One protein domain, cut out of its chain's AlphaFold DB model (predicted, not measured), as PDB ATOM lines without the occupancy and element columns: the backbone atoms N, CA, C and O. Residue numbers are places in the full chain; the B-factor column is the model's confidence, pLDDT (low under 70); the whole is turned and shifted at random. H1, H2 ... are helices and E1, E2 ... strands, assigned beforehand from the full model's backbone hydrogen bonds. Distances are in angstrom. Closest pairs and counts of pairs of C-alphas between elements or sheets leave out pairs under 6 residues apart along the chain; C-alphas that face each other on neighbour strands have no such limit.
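This is residues 3 to 64 of the 66 residues of an uncharacterized protein of Myxococcus llanfairpwllgwyngyllgogerychwyrndrobwllllantysiliogogogochensis (UniProt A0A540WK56). A strongly twisted four-strand sheet, E2 E1 E4 E3, curls round one helix, H1, in two layers. The 62 printed residues, mixed in class, run E1, E2, H1, E3, E4; the sheet is mixed. The whole is compact, radius of gyration of the C-alphas 11.1 A, spanning 35 by 25 by 16 A.

Start at E1, residues 3 to 10; E2, residues 23 to 26, is its antiparallel hairpin partner, N 5 and O 23 being 2.7 A apart. E4, residues 57 to 63, is parallel to E1, with N 8 to O 60 at 2.8 A. E3, residues 47 to 54, forms an antiparallel hairpin with E4, with N 52 to O 59 at 2.8 A. H1, residues 30 to 43, is on the sheet; its closest C-alphas to E2 are Ala 36 and Val 25, 6.2 A. In H1, 9 of 10 O i to N i+4 pairs are within hydrogen-bond range. E2, H1, E3 make a split strand-helix-strand unit, E1 and E4 between its strands, with a right-handed crossover.

Find C-alpha 3 at (237.609, 214.351, 170.236); E1 runs 22.1 A, E2 10.5 A, H1 20.3 A, E3 20.4 A, and E4 20.2 A to C-alpha 63 at (244.434, 233.782, 176.403).

Residues 11 to 22 are a long link. The printed part has no cut; no printed residue is under 70.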
ATOM      1  N   SER A   3     238.436 213.156 170.403       95.50
ATOM      2  CA  SER A   3     237.609 214.351 170.236       95.50
ATOM      3  C   SER A   3     238.373 215.460 169.527       95.50
ATOM      4  O   SER A   3     239.558 215.676 169.781       95.50
ATOM      5  N   VAL A   4     237.676 216.158 168.637       97.06
ATOM      6  CA  VAL A   4     238.181 217.358 167.969       97.06
ATOM      7  C   VAL A   4     238.068 218.536 168.932       97.06
ATOM      8  O   VAL A   4     237.050 218.697 169.598       97.06
ATOM      9  N   VAL A   5     239.108 219.359 168.997       97.19
ATOM     10  CA  VAL A   5     239.238 220.509 169.888       97.19
ATOM     11  C   VAL A   5     239.333 221.772 169.052       97.19
ATOM     12  O   VAL A   5     240.329 222.008 168.367       97.19
ATOM     13  N   ARG A   6     238.305 222.613 169.145       97.44
ATOM     14  CA  ARG A   6     238.273 223.939 168.525       97.44
ATOM     15  C   ARG A   6     238.788 224.976 169.496       97.44
ATOM     16  O   ARG A   6     238.220 225.145 170.572       97.44
ATOM     17  N   VAL A   7     239.838 225.684 169.105       96.44
ATOM     18  CA  VAL A   7     240.449 226.718 169.939       96.44
ATOM     19  C   VAL A   7     239.933 228.088 169.527       96.44
ATOM     20  O   VAL A   7     239.899 228.417 168.345       96.44
ATOM     21  N   PHE A   8     239.575 228.898 170.514       95.12
ATOM     22  CA  PHE A   8     239.296 230.317 170.369       95.12
ATOM     23  C   PHE A   8     240.242 231.098 171.270       95.12
ATOM     24  O   PHE A   8     240.345 230.834 172.466       95.12
ATOM     25  N   VAL A   9     240.946 232.056 170.689       93.94
ATOM     26  CA  VAL A   9     241.946 232.859 171.382       93.94
ATOM     27  C   VAL A   9     241.329 234.204 171.757       93.94
ATOM     28  O   VAL A   9     240.621 234.833 170.971       93.94
ATOM     29  N   LEU A  10     241.576 234.624 172.990       91.56
ATOM     30  CA  LEU A  10     241.134 235.882 173.569       91.56
ATOM     31  C   LEU A  10     242.331 236.833 173.629       91.56
ATOM     32  O   LEU A  10     243.171 236.707 174.520       91.56
ATOM     33  N   SER A  11     242.395 237.793 172.705       83.88
ATOM     34  CA  SER A  11     243.443 238.829 172.694       83.88
ATOM     35  C   SER A  11     243.208 239.922 173.743       83.88
ATOM     36  O   SER A  11     244.111 240.676 174.087       83.88
ATOM     37  N   SER A  12     241.981 240.047 174.255       79.75
ATOM     38  CA  SER A  12     241.662 240.947 175.361       79.75
ATOM     39  C   SER A  12     240.489 240.412 176.193       79.75
ATOM     40  O   SER A  12     239.692 239.613 175.696       79.75
ATOM     41  N   PRO A  13     240.339 240.843 177.462       72.69
ATOM     42  CA  PRO A  13     239.289 240.334 178.347       72.69
ATOM     43  C   PRO A  13     237.859 240.580 177.843       72.69
ATOM     44  O   PRO A  13     236.957 239.824 178.208       72.69
ATOM     45  N   SER A  14     237.669 241.635 177.046       74.19
ATOM     46  CA  SER A  14     236.388 242.116 176.512       74.19
ATOM     47  C   SER A  14     236.284 242.028 174.982       74.19
ATOM     48  O   SER A  14     235.260 242.410 174.418       74.19
ATOM     49  N   GLY A  15     237.329 241.549 174.304       73.81
ATOM     50  CA  GLY A  15     237.354 241.379 172.855       73.81
ATOM     51  C   GLY A  15     236.608 240.129 172.403       73.81
ATOM     52  O   GLY A  15     236.463 239.161 173.152       73.81
ATOM     53  N   ALA A  16     236.148 240.141 171.151       85.75
ATOM     54  CA  ALA A  16     235.602 238.943 170.533       85.75
ATOM     55  C   ALA A  16     236.714 237.883 170.404       85.75
ATOM     56  O   ALA A  16     237.800 238.213 169.916       85.75
ATOM     57  N   PRO A  17     236.471 236.626 170.813       89.56
ATOM     58  CA  PRO A  17     237.416 235.549 170.571       89.56
ATOM     59  C   PRO A  17     237.621 235.354 169.066       89.56
ATOM     60  O   PRO A  17     236.652 235.365 168.304       89.56
ATOM     61  N   HIS A  18     238.858 235.117 168.642       91.50
ATOM     62  CA  HIS A  18     239.166 234.763 167.258       91.50
ATOM     63  C   HIS A  18     239.508 233.272 167.140       91.50
ATOM     64  O   HIS A  18     240.007 232.677 168.099       91.50
ATOM     65  N   PRO A  19     239.227 232.633 165.993       93.38
ATOM     66  CA  PRO A  19     239.536 231.223 165.808       93.38
ATOM     67  C   PRO A  19     241.051 230.988 165.863       93.38
ATOM     68  O   PRO A  19     241.835 231.731 165.272       93.38
ATOM     69  N   GLY A  20     241.440 229.949 166.592       91.31
ATOM     70  CA  GLY A  20     242.788 229.399 166.648       91.31
ATOM     71  C   GLY A  20     242.884 228.055 165.914       91.31
ATOM     72  O   GLY A  20     241.924 227.620 165.273       91.31
ATOM     73  N   PRO A  21     244.040 227.377 166.000       90.69
ATOM     74  CA  PRO A  21     244.238 226.085 165.354       90.69
ATOM     75  C   PRO A  21     243.384 224.991 166.010       90.69
ATOM     76  O   PRO A  21     243.414 224.807 167.228       90.69
ATOM     77  N   GLU A  22     242.654 224.235 165.190       95.19
ATOM     78  CA  GLU A  22     241.950 223.022 165.615       95.19
ATOM     79  C   GLU A  22     242.949 221.864 165.778       95.19
ATOM     80  O   GLU A  22     243.952 221.779 165.065       95.19
ATOM     81  N   PHE A  23     242.698 220.971 166.731       96.38
ATOM     82  CA  PHE A  23     243.482 219.748 166.902       96.38
ATOM     83  C   PHE A  23     242.623 218.615 167.451       96.38
ATOM     84  O   PHE A  23     241.435 218.780 167.694       96.38
ATOM     85  N   THR A  24     243.212 217.439 167.619       97.12
ATOM     86  CA  THR A  24     242.529 216.263 168.157       97.12
ATOM     87  C   THR A  24     243.222 215.812 169.432       97.12
ATOM     88  O   THR A  24     244.448 215.834 169.497       97.12
ATOM     89  N   VAL A  25     242.442 215.371 170.417       96.25
ATOM     90  CA  VAL A  25     242.945 214.664 171.599       96.25
ATOM     91  C   VAL A  25     242.353 213.271 171.692       96.25
ATOM     92  O   VAL A  25     241.226 213.024 171.249       96.25
ATOM     93  N   GLU A  26     243.102 212.380 172.325       95.56
ATOM     94  CA  GLU A  26     242.672 211.024 172.623       95.56
ATOM     95  C   GLU A  26     242.840 210.716 174.107       95.56
ATOM     96  O   GLU A  26     243.838 211.082 174.724       95.56
ATOM     97  N   ALA A  27     241.851 210.032 174.680       95.06
ATOM     98  CA  ALA A  27     241.878 209.567 176.059       95.06
ATOM     99  C   ALA A  27     240.972 208.347 176.263       95.06
ATOM    100  O   ALA A  27     240.075 208.063 175.463       95.06
ATOM    101  N   SER A  28     241.183 207.618 177.358       93.00
ATOM    102  CA  SER A  28     240.376 206.441 177.711       93.00
ATOM    103  C   SER A  28     239.020 206.794 178.333       93.00
ATOM    104  O   SER A  28     238.123 205.955 178.336       93.00
ATOM    105  N   THR A  29     238.853 208.021 178.835       92.50
ATOM    106  CA  THR A  29     237.642 208.501 179.522       92.50
ATOM    107  C   THR A  29     237.273 209.913 179.064       92.50
ATOM    108  O   THR A  29     238.092 210.601 178.456       92.50
ATOM    109  N   HIS A  30     236.046 210.356 179.364       87.75
ATOM    110  CA  HIS A  30     235.613 211.732 179.087       87.75
ATOM    111  C   HIS A  30     236.443 212.762 179.860       87.75
ATOM    112  O   HIS A  30     236.953 213.696 179.249       87.75
ATOM    113  N   ASP A  31     236.652 212.550 181.161       90.44
ATOM    114  CA  ASP A  31     237.494 213.435 181.978       90.44
ATOM    115  C   ASP A  31     238.945 213.448 181.475       90.44
ATOM    116  O   ASP A  31     239.586 214.494 181.421       90.44
ATOM    117  N   GLY A  32     239.439 212.302 180.993       94.19
ATOM    118  CA  GLY A  32     240.759 212.205 180.379       94.19
ATOM    119  C   GLY A  32     240.905 213.051 179.111       94.19
ATOM    120  O   GLY A  32     242.014 213.473 178.798       94.19
ATOM    121  N   LEU A  33     239.814 213.344 178.390       94.69
ATOM    122  CA  LEU A  33     239.872 214.266 177.255       94.69
ATOM    123  C   LEU A  33     240.115 215.704 177.723       94.69
ATOM    124  O   LEU A  33     240.854 216.424 177.060       94.69
ATOM    125  N   LEU A  34     239.534 216.123 178.854       94.56
ATOM    126  CA  LEU A  34     239.776 217.458 179.409       94.56
ATOM    127  C   LEU A  34     241.232 217.602 179.854       94.56
ATOM    128  O   LEU A  34     241.894 218.557 179.455       94.56
ATOM    129  N   GLU A  35     241.751 216.623 180.596       94.94
ATOM    130  CA  GLU A  35     243.167 216.556 180.985       94.94
ATOM    131  C   GLU A  35     244.088 216.645 179.754       94.94
ATOM    132  O   GLU A  35     245.004 217.470 179.714       94.94
ATOM    133  N   ALA A  36     243.797 215.871 178.700       96.38
ATOM    134  CA  ALA A  36     244.562 215.892 177.454       96.38
ATOM    135  C   ALA A  36     244.506 217.256 176.742       96.38
ATOM    136  O   ALA A  36     245.530 217.734 176.254       96.38
ATOM    137  N   VAL A  37     243.343 217.922 176.713       96.62
ATOM    138  CA  VAL A  37     243.214 219.284 176.163       96.62
ATOM    139  C   VAL A  37     244.054 220.279 176.950       96.62
ATOM    140  O   VAL A  37     244.767 221.085 176.351       96.62
ATOM    141  N   HIS A  38     243.984 220.237 178.280       95.44
ATOM    142  CA  HIS A  38     244.752 221.135 179.134       95.44
ATOM    143  C   HIS A  38     246.260 220.943 178.941       95.44
ATOM    144  O   HIS A  38     246.979 221.933 178.793       95.44
ATOM    145  N   ALA A  39     246.728 219.694 178.885       95.56
ATOM    146  CA  ALA A  39     248.131 219.372 178.648       95.56
ATOM    147  C   ALA A  39     248.616 219.864 177.273       95.56
ATOM    148  O   ALA A  39     249.653 220.522 177.187       95.56
ATOM    149  N   GLU A  40     247.849 219.613 176.211       95.69
ATOM    150  CA  GLU A  40     248.208 220.011 174.846       95.69
ATOM    151  C   GLU A  40     248.229 221.540 174.678       95.69
ATOM    152  O   GLU A  40     249.159 222.100 174.098       95.69
ATOM    153  N   LEU A  41     247.243 222.254 175.233       94.50
ATOM    154  CA  LEU A  41     247.220 223.719 175.187       94.50
ATOM    155  C   LEU A  41     248.366 224.334 175.995       94.50
ATOM    156  O   LEU A  41     248.977 225.302 175.541       94.50
ATOM    157  N   ALA A  42     248.705 223.751 177.148       93.00
ATOM    158  CA  ALA A  42     249.856 224.179 177.933       93.00
ATOM    159  C   ALA A  42     251.180 223.946 177.184       93.00
ATOM    160  O   ALA A  42     252.033 224.832 177.173       93.00
ATOM    161  N   ALA A  43     251.336 222.803 176.502       93.75
ATOM    162  CA  ALA A  43     252.506 222.502 175.670       93.75
ATOM    163  C   ALA A  43     252.671 223.494 174.504       93.75
ATOM    164  O   ALA A  43     253.791 223.818 174.112       93.75
ATOM    165  N   ARG A  44     251.559 224.040 173.999       91.25
ATOM    166  CA  ARG A  44     251.526 225.110 172.988       91.25
ATOM    167  C   ARG A  44     251.749 226.513 173.563       91.25
ATOM    168  O   ARG A  44     251.689 227.488 172.823       91.25
ATOM    169  N   GLY A  45     251.988 226.634 174.870       91.62
ATOM    170  CA  GLY A  45     252.219 227.912 175.548       91.62
ATOM    171  C   GLY A  45     250.949 228.724 175.813       91.62
ATOM    172  O   GLY A  45     251.033 229.877 176.244       91.62
ATOM    173  N   HIS A  46     249.769 228.145 175.593       92.12
ATOM    174  CA  HIS A  46     248.504 228.818 175.844       92.12
ATOM    175  C   HIS A  46     248.097 228.725 177.314       92.12
ATOM    176  O   HIS A  46     248.239 227.689 177.965       92.12
ATOM    177  N   ARG A  47     247.498 229.800 177.836       91.94
ATOM    178  CA  ARG A  47     246.787 229.747 179.116       91.94
ATOM    179  C   ARG A  47     245.317 229.451 178.860       91.94
ATOM    180  O   ARG A  47     244.620 230.256 178.249       91.94
ATOM    181  N   VAL A  48     244.848 228.311 179.351       94.00
ATOM    182  CA  VAL A  48     243.449 227.897 179.211       94.00
ATOM    183  C   VAL A  48     242.556 228.727 180.129       94.00
ATOM    184  O   VAL A  48     242.817 228.831 181.327       94.00
ATOM    185  N   ARG A  49     241.494 229.305 179.564       92.94
ATOM    186  CA  ARG A  49     240.475 230.069 180.294       92.94
ATOM    187  C   ARG A  49     239.234 229.234 180.578       92.94
ATOM    188  O   ARG A  49     238.682 229.315 181.669       92.94
ATOM    189  N   ALA A  50     238.797 228.451 179.596       93.94
ATOM    190  CA  ALA A  50     237.667 227.542 179.723       93.94
ATOM    191  C   ALA A  50     237.753 226.432 178.673       93.94
ATOM    192  O   ALA A  50     238.229 226.668 177.561       93.94
ATOM    193  N   VAL A  51     237.240 225.252 179.011       95.38
ATOM    194  CA  VAL A  51     237.006 224.152 178.072       95.38
ATOM    195  C   VAL A  51     235.568 223.685 178.254       95.38
ATOM    196  O   VAL A  51     235.122 223.482 179.382       95.38
ATOM    197  N   SER A  52     234.848 223.523 177.151       93.44
ATOM    198  CA  SER A  52     233.450 223.104 177.141       93.44
ATOM    199  C   SER A  52     233.250 221.914 176.218       93.44
ATOM    200  O   SER A  52     233.796 221.866 175.114       93.44
ATOM    201  N   HIS A  53     232.399 220.983 176.643       92.12
ATOM    202  CA  HIS A  53     231.878 219.945 175.764       92.12
ATOM    203  C   HIS A  53     230.803 220.515 174.846       92.12
ATOM    204  O   HIS A  53     229.935 221.284 175.259       92.12
ATOM    205  N   THR A  54     230.851 220.102 173.590       90.25
ATOM    206  CA  THR A  54     229.868 220.422 172.562       90.25
ATOM    207  C   THR A  54     229.449 219.129 171.856       90.25
ATOM    208  O   THR A  54     230.193 218.145 171.893       90.25
ATOM    209  N   PRO A  55     228.300 219.099 171.161       90.31
ATOM    210  CA  PRO A  55     227.886 217.917 170.402       90.31
ATOM    211  C   PRO A  55     228.885 217.485 169.317       90.31
ATOM    212  O   PRO A  55     228.858 216.339 168.883       90.31
ATOM    213  N   THR A  56     229.751 218.398 168.863       88.38
ATOM    214  CA  THR A  56     230.725 218.162 167.790       88.38
ATOM    215  C   THR A  56     232.160 217.985 168.291       88.38
ATOM    216  O   THR A  56     233.062 217.812 167.474       88.38
ATOM    217  N   GLY A  57     232.386 218.001 169.609       93.81
ATOM    218  CA  GLY A  57     233.706 217.838 170.216       93.81
ATOM    219  C   GLY A  57     233.929 218.769 171.402       93.81
ATOM    220  O   GLY A  57     233.001 219.101 172.139       93.81
ATOM    221  N   LEU A  58     235.163 219.213 171.583       96.12
ATOM    222  CA  LEU A  58     235.572 220.134 172.634       96.12
ATOM    223  C   LEU A  58     235.811 221.529 172.068       96.12
ATOM    224  O   LEU A  58     236.267 221.708 170.938       96.12
ATOM    225  N   LEU A  59     235.520 222.528 172.887       96.31
ATOM    226  CA  LEU A  59     235.768 223.922 172.574       96.31
ATOM    227  C   LEU A  59     236.590 224.541 173.698       96.31
ATOM    228  O   LEU A  59     236.183 224.498 174.855       96.31
ATOM    229  N   ALA A  60     237.749 225.091 173.356       96.88
ATOM    230  CA  ALA A  60     238.689 225.662 174.303       96.88
ATOM    231  C   ALA A  60     238.860 227.158 174.052       96.88
ATOM    232  O   ALA A  60     239.160 227.579 172.938       96.88
ATOM    233  N   TYR A  61     238.717 227.955 175.105       94.94
ATOM    234  CA  TYR A  61     239.082 229.363 175.111       94.94
ATOM    235  C   TYR A  61     240.449 229.526 175.764       94.94
ATOM    236  O   TYR A  61     240.650 229.077 176.896       94.94
ATOM    237  N   VAL A  62     241.371 230.196 175.081       94.69
ATOM    238  CA  VAL A  62     242.725 230.465 175.577       94.69
ATOM    239  C   VAL A  62     243.035 231.954 175.554       94.69
ATOM    240  O   VAL A  62     242.476 232.688 174.749       94.69
ATOM    241  N   GLU A  63     243.912 232.411 176.439       91.25
ATOM    242  CA  GLU A  63     244.434 233.782 176.403       91.25
ATOM    243  C   GLU A  63     245.611 233.868 175.429       91.25
ATOM    244  O   GLU A  63     246.465 232.971 175.403       91.25
ATOM    245  N   ASP A  64     245.655 234.949 174.649       80.75
ATOM    246  CA  ASP A  64     246.843 235.294 173.878       80.75
ATOM    247  C   ASP A  64     247.952 235.739 174.841       80.75
ATOM    248  O   ASP A  64     247.733 236.574 175.722       80.75
TER     249      ASP A  64